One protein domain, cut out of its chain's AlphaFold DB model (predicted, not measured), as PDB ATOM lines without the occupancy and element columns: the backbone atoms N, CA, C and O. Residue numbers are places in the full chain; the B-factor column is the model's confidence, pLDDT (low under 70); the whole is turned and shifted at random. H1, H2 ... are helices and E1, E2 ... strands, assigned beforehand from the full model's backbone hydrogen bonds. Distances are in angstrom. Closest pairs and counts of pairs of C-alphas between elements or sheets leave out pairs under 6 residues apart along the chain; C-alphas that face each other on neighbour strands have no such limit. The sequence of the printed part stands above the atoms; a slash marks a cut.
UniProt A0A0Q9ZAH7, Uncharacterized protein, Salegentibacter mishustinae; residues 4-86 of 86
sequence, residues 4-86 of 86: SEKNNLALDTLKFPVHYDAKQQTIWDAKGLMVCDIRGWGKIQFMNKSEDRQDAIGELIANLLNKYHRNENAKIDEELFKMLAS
ATOM      1  N   SER A   4      -4.168  36.690  44.032       90.69
ATOM      2  CA  SER A   4      -4.646  36.663  45.419       90.69
ATOM      3  C   SER A   4      -6.159  36.440  45.474       90.69
ATOM      4  O   SER A   4      -6.632  35.528  46.141       90.69
ATOM      5  N   GLU A   5      -6.919  37.179  44.661       94.56
ATOM      6  CA  GLU A   5      -8.377  37.028  44.573       94.56
ATOM      7  C   GLU A   5      -8.787  35.619  44.119       94.56
ATOM      8  O   GLU A   5      -9.743  35.053  44.642       94.56
ATOM      9  N   LYS A   6      -8.052  35.024  43.167       94.88
ATOM     10  CA  LYS A   6      -8.273  33.632  42.736       94.88
ATOM     11  C   LYS A   6      -8.021  32.636  43.866       94.88
ATOM     12  O   LYS A   6      -8.809  31.710  44.034       94.88
ATOM     13  N   ASN A   7      -6.941  32.826  44.617       92.12
ATOM     14  CA  ASN A   7      -6.574  31.930  45.707       92.12
ATOM     15  C   ASN A   7      -7.578  32.011  46.860       92.12
ATOM     16  O   ASN A   7      -8.015  30.970  47.344       92.12
ATOM     17  N   ASN A   8      -7.998  33.219  47.247       91.50
ATOM     18  CA  ASN A   8      -9.001  33.414  48.294       91.50
ATOM     19  C   ASN A   8     -10.334  32.771  47.904       91.50
ATOM     20  O   ASN A   8     -10.883  31.994  48.677       91.50
ATOM     21  N   LEU A   9     -10.790  32.979  46.662       94.50
ATOM     22  CA  LEU A   9     -12.014  32.342  46.173       94.50
ATOM     23  C   LEU A   9     -11.934  30.806  46.232       94.50
ATOM     24  O   LEU A   9     -12.905  30.142  46.600       94.50
ATOM     25  N   ALA A  10     -10.779  30.232  45.884       92.69
ATOM     26  CA  ALA A  10     -10.562  28.793  45.989       92.69
ATOM     27  C   ALA A  10     -10.600  28.313  47.449       92.69
ATOM     28  O   ALA A  10     -11.229  27.297  47.727       92.69
ATOM     29  N   LEU A  11      -9.977  29.037  48.385       92.00
ATOM     30  CA  LEU A  11      -9.997  28.687  49.808       92.00
ATOM     31  C   LEU A  11     -11.403  28.772  50.415       92.00
ATOM     32  O   LEU A  11     -11.807  27.855  51.128       92.00
ATOM     33  N   ASP A  12     -12.166  29.813  50.082       93.38
ATOM     34  CA  ASP A  12     -13.522  30.027  50.603       93.38
ATOM     35  C   ASP A  12     -14.504  28.935  50.156       93.38
ATOM     36  O   ASP A  12     -15.425  28.563  50.896       93.38
ATOM     37  N   THR A  13     -14.276  28.388  48.957       94.69
ATOM     38  CA  THR A  13     -15.072  27.300  48.371       94.69
ATOM     39  C   THR A  13     -14.915  25.988  49.147       94.69
ATOM     40  O   THR A  13     -15.836  25.174  49.177       94.69
ATOM     41  N   LEU A  14     -13.767  25.771  49.793       96.69
ATOM     42  CA  LEU A  14     -13.403  24.494  50.401       96.69
ATOM     43  C   LEU A  14     -13.681  24.466  51.905       96.69
ATOM     44  O   LEU A  14     -13.645  25.481  52.608       96.69
ATOM     45  N   LYS A  15     -13.913  23.260  52.429       97.69
ATOM     46  CA  LYS A  15     -13.810  22.974  53.863       97.69
ATOM     47  C   LYS A  15     -12.643  22.034  54.114       97.69
ATOM     48  O   LYS A  15     -12.575  20.938  53.571       97.69
ATOM     49  N   PHE A  16     -11.705  22.492  54.930       96.62
ATOM     50  CA  PHE A  16     -10.465  21.780  55.207       96.62
ATOM     51  C   PHE A  16     -10.601  20.843  56.422       96.62
ATOM     52  O   PHE A  16     -11.365  21.157  57.335       96.62
ATOM     53  N   PRO A  17      -9.841  19.728  56.473       97.50
ATOM     54  CA  PRO A  17      -8.910  19.270  55.441       97.50
ATOM     55  C   PRO A  17      -9.630  18.666  54.228       97.50
ATOM     56  O   PRO A  17     -10.661  18.013  54.365       97.50
ATOM     57  N   VAL A  18      -9.054  18.860  53.043       98.06
ATOM     58  CA  VAL A  18      -9.458  18.118  51.842       98.06
ATOM     59  C   VAL A  18      -8.681  16.804  51.757       98.06
ATOM     60  O   VAL A  18      -7.564  16.711  52.270       98.06
ATOM     61  N   HIS A  19      -9.231  15.793  51.095       98.06
ATOM     62  CA  HIS A  19      -8.549  14.522  50.849       98.06
ATOM     63  C   HIS A  19      -8.799  14.024  49.427       98.06
ATOM     64  O   HIS A  19      -9.807  14.359  48.811       98.06
ATOM     65  N   TYR A  20      -7.858  13.242  48.907       98.25
ATOM     66  CA  TYR A  20      -7.996  12.560  47.628       98.25
ATOM     67  C   TYR A  20      -8.520  11.136  47.856       98.25
ATOM     68  O   TYR A  20      -8.013  10.428  48.724       98.25
ATOM     69  N   ASP A  21      -9.523  10.724  47.083       97.62
ATOM     70  CA  ASP A  21     -10.020   9.350  47.017       97.62
ATOM     71  C   ASP A  21      -9.520   8.702  45.722       97.62
ATOM     72  O   ASP A  21     -10.044   8.979  44.645       97.62
ATOM     73  N   ALA A  22      -8.532   7.810  45.828       94.75
ATOM     74  CA  ALA A  22      -7.957   7.100  44.684       94.75
ATOM     75  C   ALA A  22      -8.944   6.137  44.001       94.75
ATOM     76  O   ALA A  22      -8.834   5.886  42.804       94.75
ATOM     77  N   LYS A  23      -9.955   5.621  44.718       93.75
ATOM     78  CA  LYS A  23     -10.953   4.724  44.108       93.75
ATOM     79  C   LYS A  23     -11.859   5.474  43.144       93.75
ATOM     80  O   LYS A  23     -12.250   4.932  42.116       93.75
ATOM     81  N   GLN A  24     -12.219   6.700  43.511       94.44
ATOM     82  CA  GLN A  24     -13.108   7.558  42.728       94.44
ATOM     83  C   GLN A  24     -12.352   8.613  41.918       94.44
ATOM     84  O   GLN A  24     -12.970   9.324  41.133       94.44
ATOM     85  N   GLN A  25     -11.039   8.728  42.116       95.12
ATOM     86  CA  GLN A  25     -10.144   9.702  41.495       95.12
ATOM     87  C   GLN A  25     -10.589  11.156  41.721       95.12
ATOM     88  O   GLN A  25     -10.427  12.022  40.866       95.12
ATOM     89  N   THR A  26     -11.131  11.444  42.904       97.62
ATOM     90  CA  THR A  26     -11.772  12.725  43.247       97.62
ATOM     91  C   THR A  26     -11.164  13.349  44.497       97.62
ATOM     92  O   THR A  26     -10.632  12.659  45.362       97.62
ATOM     93  N   ILE A  27     -11.251  14.675  44.612       97.81
ATOM     94  CA  ILE A  27     -10.948  15.408  45.846       97.81
ATOM     95  C   ILE A  27     -12.256  15.707  46.572       97.81
ATOM     96  O   ILE A  27     -13.215  16.177  45.960       97.81
ATOM     97  N   TRP A  28     -12.270  15.485  47.882       98.31
ATOM     98  CA  TRP A  28     -13.404  15.720  48.770       98.31
ATOM     99  C   TRP A  28     -13.014  16.661  49.903       98.31
ATOM    100  O   TRP A  28     -11.874  16.650  50.374       98.31
ATOM    101  N   ASP A  29     -13.964  17.476  50.346       98.25
ATOM    102  CA  ASP A  29     -13.787  18.386  51.470       98.25
ATOM    103  C   ASP A  29     -14.147  17.727  52.818       98.25
ATOM    104  O   ASP A  29     -14.663  16.608  52.884       98.25
ATOM    105  N   ALA A  30     -13.885  18.425  53.923       97.81
ATOM    106  CA  ALA A  30     -14.163  17.937  55.275       97.81
ATOM    107  C   ALA A  30     -15.658  17.771  55.597       97.81
ATOM    108  O   ALA A  30     -16.000  17.166  56.613       97.81
ATOM    109  N   LYS A  31     -16.556  18.311  54.767       97.88
ATOM    110  CA  LYS A  31     -18.004  18.108  54.894       97.88
ATOM    111  C   LYS A  31     -18.502  16.923  54.069       97.88
ATOM    112  O   LYS A  31     -19.701  16.652  54.087       97.88
ATOM    113  N   GLY A  32     -17.613  16.214  53.377       97.00
ATOM    114  CA  GLY A  32     -17.989  15.117  52.497       97.00
ATOM    115  C   GLY A  32     -18.636  15.605  51.203       97.00
ATOM    116  O   GLY A  32     -19.456  14.891  50.636       97.00
ATOM    117  N   LEU A  33     -18.295  16.807  50.731       97.75
ATOM    118  CA  LEU A  33     -18.671  17.285  49.403       97.75
ATOM    119  C   LEU A  33     -17.519  17.052  48.422       97.75
ATOM    120  O   LEU A  33     -16.365  17.376  48.708       97.75
ATOM    121  N   MET A  34     -17.841  16.509  47.246       97.19
ATOM    122  CA  MET A  34     -16.877  16.371  46.158       97.19
ATOM    123  C   MET A  34     -16.518  17.759  45.611       97.19
ATOM    124  O   MET A  34     -17.388  18.526  45.204       97.19
ATOM    125  N   VAL A  35     -15.223  18.055  45.576       95.38
ATOM    126  CA  VAL A  35     -14.651  19.317  45.099       95.38
ATOM    127  C   VAL A  35     -14.379  19.250  43.602       95.38
ATOM    128  O   VAL A  35     -14.811  20.116  42.843       95.38
ATOM    129  N   CYS A  36     -13.630  18.235  43.168       94.00
ATOM    130  CA  CYS A  36     -13.276  18.048  41.767       94.00
ATOM    131  C   CYS A  36     -12.884  16.600  41.458       94.00
ATOM    132  O   CYS A  36     -12.501  15.836  42.344       94.00
ATOM    133  N   ASP A  37     -12.965  16.255  40.176       95.38
ATOM    134  CA  ASP A  37     -12.527  14.979  39.613       95.38
ATOM    135  C   ASP A  37     -11.168  15.168  38.917       95.38
ATOM    136  O   ASP A  37     -10.970  16.124  38.158       95.38
ATOM    137  N   ILE A  38     -10.217  14.278  39.189       91.56
ATOM    138  CA  ILE A  38      -8.866  14.297  38.629       91.56
ATOM    139  C   ILE A  38      -8.795  13.273  37.492       91.56
ATOM    140  O   ILE A  38      -8.352  12.142  37.673       91.56
ATOM    141  N   ARG A  39      -9.178  13.700  36.279       86.06
ATOM    142  CA  ARG A  39      -9.069  12.890  35.046       86.06
ATOM    143  C   ARG A  39      -7.946  13.381  34.145       86.06
ATOM    144  O   ARG A  39      -8.158  14.103  33.172       86.06
ATOM    145  N   GLY A  40      -6.725  12.988  34.488       83.38
ATOM    146  CA  GLY A  40      -5.483  13.498  33.903       83.38
ATOM    147  C   GLY A  40      -4.905  12.670  32.753       83.38
ATOM    148  O   GLY A  40      -3.699  12.734  32.523       83.38
ATOM    149  N   TRP A  41      -5.713  11.885  32.034       90.81
ATOM    150  CA  TRP A  41      -5.229  10.809  31.153       90.81
ATOM    151  C   TRP A  41      -4.395  11.237  29.940       90.81
ATOM    152  O   TRP A  41      -3.587  10.445  29.462       90.81
ATOM    153  N   GLY A  42      -4.515  12.479  29.462       93.56
ATOM    154  CA  GLY A  42      -3.934  12.921  28.186       93.56
ATOM    155  C   GLY A  42      -2.462  12.534  27.974       93.56
ATOM    156  O   GLY A  42      -2.141  11.851  27.005       93.56
ATOM    157  N   LYS A  43      -1.570  12.929  28.893       92.12
ATOM    158  CA  LYS A  43      -0.135  12.592  28.828       92.12
ATOM    159  C   LYS A  43       0.181  11.242  29.475       92.12
ATOM    160  O   LYS A  43       1.004  10.492  28.956       92.12
ATOM    161  N   ILE A  44      -0.430  10.961  30.626       94.06
ATOM    162  CA  ILE A  44      -0.023   9.842  31.488       94.06
ATOM    163  C   ILE A  44      -0.430   8.479  30.927       94.06
ATOM    164  O   ILE A  44       0.224   7.498  31.256       94.06
ATOM    165  N   GLN A  45      -1.441   8.410  30.053       95.25
ATOM    166  CA  GLN A  45      -1.901   7.153  29.448       95.25
ATOM    167  C   GLN A  45      -0.810   6.417  28.653       95.25
ATOM    168  O   GLN A  45      -0.853   5.200  28.536       95.25
ATOM    169  N   PHE A  46       0.186   7.142  28.134       95.69
ATOM    170  CA  PHE A  46       1.307   6.569  27.379       95.69
ATOM    171  C   PHE A  46       2.530   6.268  28.257       95.69
ATOM    172  O   PHE A  46       3.591   5.913  27.747       95.69
ATOM    173  N   MET A  47       2.426   6.476  29.570       96.44
ATOM    174  CA  MET A  47       3.524   6.307  30.516       96.44
ATOM    175  C   MET A  47       3.341   5.029  31.333       96.44
ATOM    176  O   MET A  47       2.226   4.631  31.660       96.44
ATOM    177  N   ASN A  48       4.452   4.427  31.757       97.25
ATOM    178  CA  ASN A  48       4.411   3.326  32.716       97.25
ATOM    179  C   ASN A  48       3.791   3.801  34.037       97.25
ATOM    180  O   ASN A  48       4.122   4.902  34.502       97.25
ATOM    181  N   LYS A  49       2.984   2.931  34.660       96.06
ATOM    182  CA  LYS A  49       2.273   3.205  35.918       96.06
ATOM    183  C   LYS A  49       1.340   4.418  35.807       96.06
ATOM    184  O   LYS A  49       1.421   5.353  36.597       96.06
ATOM    185  N   SER A  50       0.537   4.459  34.750       94.88
ATOM    186  CA  SER A  50      -0.326   5.597  34.426       94.88
ATOM    187  C   SER A  50      -1.354   5.897  35.529       94.88
ATOM    188  O   SER A  50      -1.505   7.063  35.887       94.88
ATOM    189  N   GLU A  51      -1.969   4.865  36.113       93.88
ATOM    190  CA  GLU A  51      -2.859   4.966  37.283       93.88
ATOM    191  C   GLU A  51      -2.128   5.547  38.502       93.88
ATOM    192  O   GLU A  51      -2.492   6.632  38.949       93.88
ATOM    193  N   ASP A  52      -1.020   4.932  38.942       95.75
ATOM    194  CA  ASP A  52      -0.216   5.438  40.073       95.75
ATOM    195  C   ASP A  52       0.188   6.912  39.893       95.75
ATOM    196  O   ASP A  52       0.284   7.680  40.850       95.75
ATOM    197  N   ARG A  53       0.471   7.329  38.652       95.44
ATOM    198  CA  ARG A  53       0.820   8.721  38.340       95.44
ATOM    199  C   ARG A  53      -0.365   9.660  38.486       95.44
ATOM    200  O   ARG A  53      -0.156  10.797  38.905       95.44
ATOM    201  N   GLN A  54      -1.563   9.228  38.105       95.12
ATOM    202  CA  GLN A  54      -2.768  10.019  38.311       95.12
ATOM    203  C   GLN A  54      -3.035  10.198  39.804       95.12
ATOM    204  O   GLN A  54      -3.227  11.330  40.254       95.12
ATOM    205  N   ASP A  55      -2.956   9.105  40.557       95.81
ATOM    206  CA  ASP A  55      -3.194   9.108  41.998       95.81
ATOM    207  C   ASP A  55      -2.176   9.999  42.714       95.81
ATOM    208  O   ASP A  55      -2.550  10.874  43.493       95.81
ATOM    209  N   ALA A  56      -0.892   9.893  42.355       96.12
ATOM    210  CA  ALA A  56       0.158  10.750  42.900       96.12
ATOM    211  C   ALA A  56      -0.081  12.249  42.629       96.12
ATOM    212  O   ALA A  56       0.252  13.093  43.465       96.12
ATOM    213  N   ILE A  57      -0.656  12.610  41.474       96.12
ATOM    214  CA  ILE A  57      -1.039  14.001  41.176       96.12
ATOM    215  C   ILE A  57      -2.208  14.431  42.066       96.12
ATOM    216  O   ILE A  57      -2.160  15.523  42.637       96.12
ATOM    217  N   GLY A  58      -3.234  13.589  42.206       96.31
ATOM    218  CA  GLY A  58      -4.385  13.856  43.069       96.31
ATOM    219  C   GLY A  58      -3.980  14.077  44.528       96.31
ATOM    220  O   GLY A  58      -4.331  15.097  45.127       96.31
ATOM    221  N   GLU A  59      -3.149  13.182  45.068       97.50
ATOM    222  CA  GLU A  59      -2.577  13.305  46.410       97.50
ATOM    223  C   GLU A  59      -1.747  14.584  46.570       97.50
ATOM    224  O   GLU A  59      -1.895  15.305  47.562       97.50
ATOM    225  N   LEU A  60      -0.890  14.907  45.594       97.50
ATOM    226  CA  LEU A  60      -0.082  16.125  45.630       97.50
ATOM    227  C   LEU A  60      -0.958  17.382  45.675       97.50
ATOM    228  O   LEU A  60      -0.687  18.280  46.472       97.50
ATOM    229  N   ILE A  61      -2.016  17.449  44.862       96.62
ATOM    230  CA  ILE A  61      -2.940  18.589  44.843       96.62
ATOM    231  C   ILE A  61      -3.636  18.738  46.201       96.62
ATOM    232  O   ILE A  61      -3.607  19.828  46.778       96.62
ATOM    233  N   ALA A  62      -4.205  17.659  46.749       97.12
ATOM    234  CA  ALA A  62      -4.863  17.695  48.057       97.12
ATOM    235  C   ALA A  62      -3.894  18.146  49.169       97.12
ATOM    236  O   ALA A  62      -4.224  19.000  49.998       97.12
ATOM    237  N   ASN A  63      -2.655  17.645  49.146       97.75
ATOM    238  CA  ASN A  63      -1.611  18.040  50.089       97.75
ATOM    239  C   ASN A  63      -1.225  19.519  49.966       97.75
ATOM    240  O   ASN A  63      -1.053  20.194  50.986       97.75
ATOM    241  N   LEU A  64      -1.108  20.040  48.743       96.31
ATOM    242  CA  LEU A  64      -0.792  21.447  48.496       96.31
ATOM    243  C   LEU A  64      -1.917  22.377  48.958       96.31
ATOM    244  O   LEU A  64      -1.618  23.380  49.603       96.31
ATOM    245  N   LEU A  65      -3.183  22.023  48.715       95.75
ATOM    246  CA  LEU A  65      -4.343  22.780  49.202       95.75
ATOM    247  C   LEU A  65      -4.341  22.868  50.734       95.75
ATOM    248  O   LEU A  65      -4.391  23.959  51.302       95.75
ATOM    249  N   ASN A  66      -4.192  21.726  51.408       96.75
ATOM    250  CA  ASN A  66      -4.124  21.674  52.868       96.75
ATOM    251  C   ASN A  66      -2.932  22.467  53.428       96.75
ATOM    252  O   ASN A  66      -3.056  23.140  54.452       96.75
ATOM    253  N   LYS A  67      -1.765  22.385  52.775       95.19
ATOM    254  CA  LYS A  67      -0.567  23.135  53.178       95.19
ATOM    255  C   LYS A  67      -0.768  24.639  53.009       95.19
ATOM    256  O   LYS A  67      -0.393  25.390  53.904       95.19
ATOM    257  N   TYR A  68      -1.355  25.066  51.894       93.50
ATOM    258  CA  TYR A  68      -1.615  26.476  51.625       93.50
ATOM    259  C   TYR A  68      -2.568  27.070  52.670       93.50
ATOM    260  O   TYR A  68      -2.224  28.072  53.287       93.50
ATOM    261  N   HIS A  69      -3.678  26.388  52.975       93.19
ATOM    262  CA  HIS A  69      -4.611  26.808  54.029       93.19
ATOM    263  C   HIS A  69      -3.934  26.962  55.404       93.19
ATOM    264  O   HIS A  69      -4.126  27.970  56.079       93.19
ATOM    265  N   ARG A  70      -3.088  26.002  55.813       91.81
ATOM    266  CA  ARG A  70      -2.339  26.116  57.081       91.81
ATOM    267  C   ARG A  70      -1.405  27.325  57.106       91.81
ATOM    268  O   ARG A  70      -1.310  27.989  58.131       91.81
ATOM    269  N   ASN A  71      -0.719  27.596  55.999       89.62
ATOM    270  CA  ASN A  71       0.221  28.710  55.912       89.62
ATOM    271  C   ASN A  71      -0.484  30.072  55.957       89.62
ATOM    272  O   ASN A  71       0.046  30.993  56.566       89.62
ATOM    273  N   GLU A  72      -1.648  30.210  55.319       85.69
ATOM    274  CA  GLU A  72      -2.417  31.459  55.374       85.69
ATOM    275  C   GLU A  72      -2.941  31.725  56.793       85.69
ATOM    276  O   GLU A  72      -2.771  32.831  57.298       85.69
ATOM    277  N   ASN A  73      -3.442  30.702  57.494       78.25
ATOM    278  CA  ASN A  73      -3.854  30.856  58.896       78.25
ATOM    279  C   ASN A  73      -2.676  31.223  59.814       78.25
ATOM    280  O   ASN A  73      -2.816  32.104  60.654       78.25
ATOM    281  N   ALA A  74      -1.495  30.629  59.606       81.56
ATOM    282  CA  ALA A  74      -0.306  30.965  60.391       81.56
ATOM    283  C   ALA A  74       0.114  32.439  60.241       81.56
ATOM    284  O   ALA A  74       0.515  33.068  61.216       81.56
ATOM    285  N   LYS A  75      -0.007  33.016  59.036       81.62
ATOM    286  CA  LYS A  75       0.276  34.445  58.817       81.62
ATOM    287  C   LYS A  75      -0.724  35.343  59.542       81.62
ATOM    288  O   LYS A  75      -0.315  36.331  60.142       81.62
ATOM    289  N   ILE A  76      -2.012  34.994  59.489       79.94
ATOM    290  CA  ILE A  76      -3.080  35.741  60.170       79.94
ATOM    291  C   ILE A  76      -2.835  35.746  61.683       79.94
ATOM    292  O   ILE A  76      -2.909  36.802  62.312       79.94
ATOM    293  N   ASP A  77      -2.484  34.592  62.254       81.00
ATOM    294  CA  ASP A  77      -2.176  34.469  63.681       81.00
ATOM    295  C   ASP A  77      -0.970  35.342  64.079       81.00
ATOM    296  O   ASP A  77      -1.014  36.040  65.095       81.00
ATOM    297  N   GLU A  78       0.094  35.364  63.265       85.25
ATOM    298  CA  GLU A  78       1.262  36.228  63.491       85.25
ATOM    299  C   GLU A  78       0.926  37.727  63.416       85.25
ATOM    300  O   GLU A  78       1.443  38.518  64.211       85.25
ATOM    301  N   GLU A  79       0.089  38.145  62.464       86.38
ATOM    302  CA  GLU A  79      -0.346  39.540  62.325       86.38
ATOM    303  C   GLU A  79      -1.225  39.977  63.498       86.38
ATOM    304  O   GLU A  79      -0.978  41.032  64.090       86.38
ATOM    305  N   LEU A  80      -2.189  39.142  63.895       84.19
ATOM    306  CA  LEU A  80      -3.045  39.398  65.050       84.19
ATOM    307  C   LEU A  80      -2.215  39.521  66.332       84.19
ATOM    308  O   LEU A  80      -2.423  40.446  67.116       84.19
ATOM    309  N   PHE A  81      -1.239  38.632  66.526       90.38
ATOM    310  CA  PHE A  81      -0.344  38.697  67.678       90.38
ATOM    311  C   PHE A  81       0.431  40.021  67.726       90.38
ATOM    312  O   PHE A  81       0.502  40.649  68.781       90.38
ATOM    313  N   LYS A  82       0.962  40.493  66.588       90.12
ATOM    314  CA  LYS A  82       1.662  41.788  66.507       90.12
ATOM    315  C   LYS A  82       0.752  42.972  66.838       90.12
ATOM    316  O   LYS A  82       1.215  43.893  67.497       90.12
ATOM    317  N   MET A  83      -0.512  42.941  66.409       87.62
ATOM    318  CA  MET A  83      -1.492  43.996  66.706       87.62
ATOM    319  C   MET A  83      -1.922  44.023  68.176       87.62
ATOM    320  O   MET A  83      -2.220  45.086  68.706       87.62
ATOM    321  N   LEU A  84      -1.999  42.862  68.830       88.69
ATOM    322  CA  LEU A  84      -2.391  42.763  70.241       88.69
ATOM    323  C   LEU A  84      -1.226  43.034  71.205       88.69
ATOM    324  O   LEU A  84      -1.459  43.334  72.372       88.69
ATOM    325  N   ALA A  85       0.017  42.895  70.735       82.56
ATOM    326  CA  ALA A  85       1.233  43.155  71.505       82.56
ATOM    327  C   ALA A  85       1.730  44.615  71.423       82.56
ATOM    328  O   ALA A  85       2.716  44.948  72.084       82.56
ATOM    329  N   SER A  86       1.081  45.459  70.611       64.19
ATOM    330  CA  SER A  86       1.320  46.907  70.483       64.19
ATOM    331  C   SER A  86       0.312  47.720  71.282       64.19
ATOM    332  O   SER A  86       0.733  48.713  71.911       64.19
TER     333      SER A  86
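Overview. This is residues 4 to 86 of the 86 residues of an uncharacterized protein of Salegentibacter mishustinae (UniProt A0A0Q9ZAH7). One long helix, H3, makes the long axis, and a small antiparallel sheet, order E1, E2, E3, covers one side of its first half. The short helix H1 stands crosswise near the middle of H3, little H2 sits by its beginning, and residues 73 to 86 stick out free. The printed part has 83 residues, with three named helices and three named strands in the order H1 E1 E2 E3 H2 H3; the class is mostly helix. It is loose, with a radius of gyration of the C-alphas of 16.5 A, and spans 59 by 24 by 20 A.

Along the chain. H1, residues 4 to 13, begins at C-alpha 4 (-4.646, 36.663, 45.419) and is 14.3 A long. The strands are E1, residues 19 to 21, E2, residues 26 to 28, and E3, residues 34 to 37. H2 is residues 41 to 44. H3, residues 50 to 84, runs 51.7 A to C-alpha 84 (-2.391, 42.763, 70.241).

Arrangement. H1 is close to H3 but not clearly touching, about perpendicular at 75 degrees, with the closest C-alphas, Leu 11 and His 69, 7.1 A apart. E1, E2 and E3 form a meander, each strand the antiparallel neighbour of the one before, in two hairpins. N 21 and O 26 are 2.8 A apart, as are N 27 and O 36. H3 is on the sheet at a height of 10.6 A, over E1 and E2, along the strands at 2 degrees to E1 on the local plane; the C-alphas of Tyr 20 and Glu 59, the closest of E1 and H3, are 5.6 A apart. These are two layers, a helix on one face of a sheet. H2 touches residues 50 to 54 of H3 alone, closest at the C-alphas of Ile 44 and Ser 50, 5.2 A. In H1 and H3 every O i to N i+4 pair is within hydrogen-bond range; H2 is too short for one.

Size, cuts and confidence. The C-alphas farthest apart, Phe 46 and Ser 86, are 59.0 A from each other. The printed part has no cut, and its five links are tight. Residue 86 alone has a pLDDT under 70.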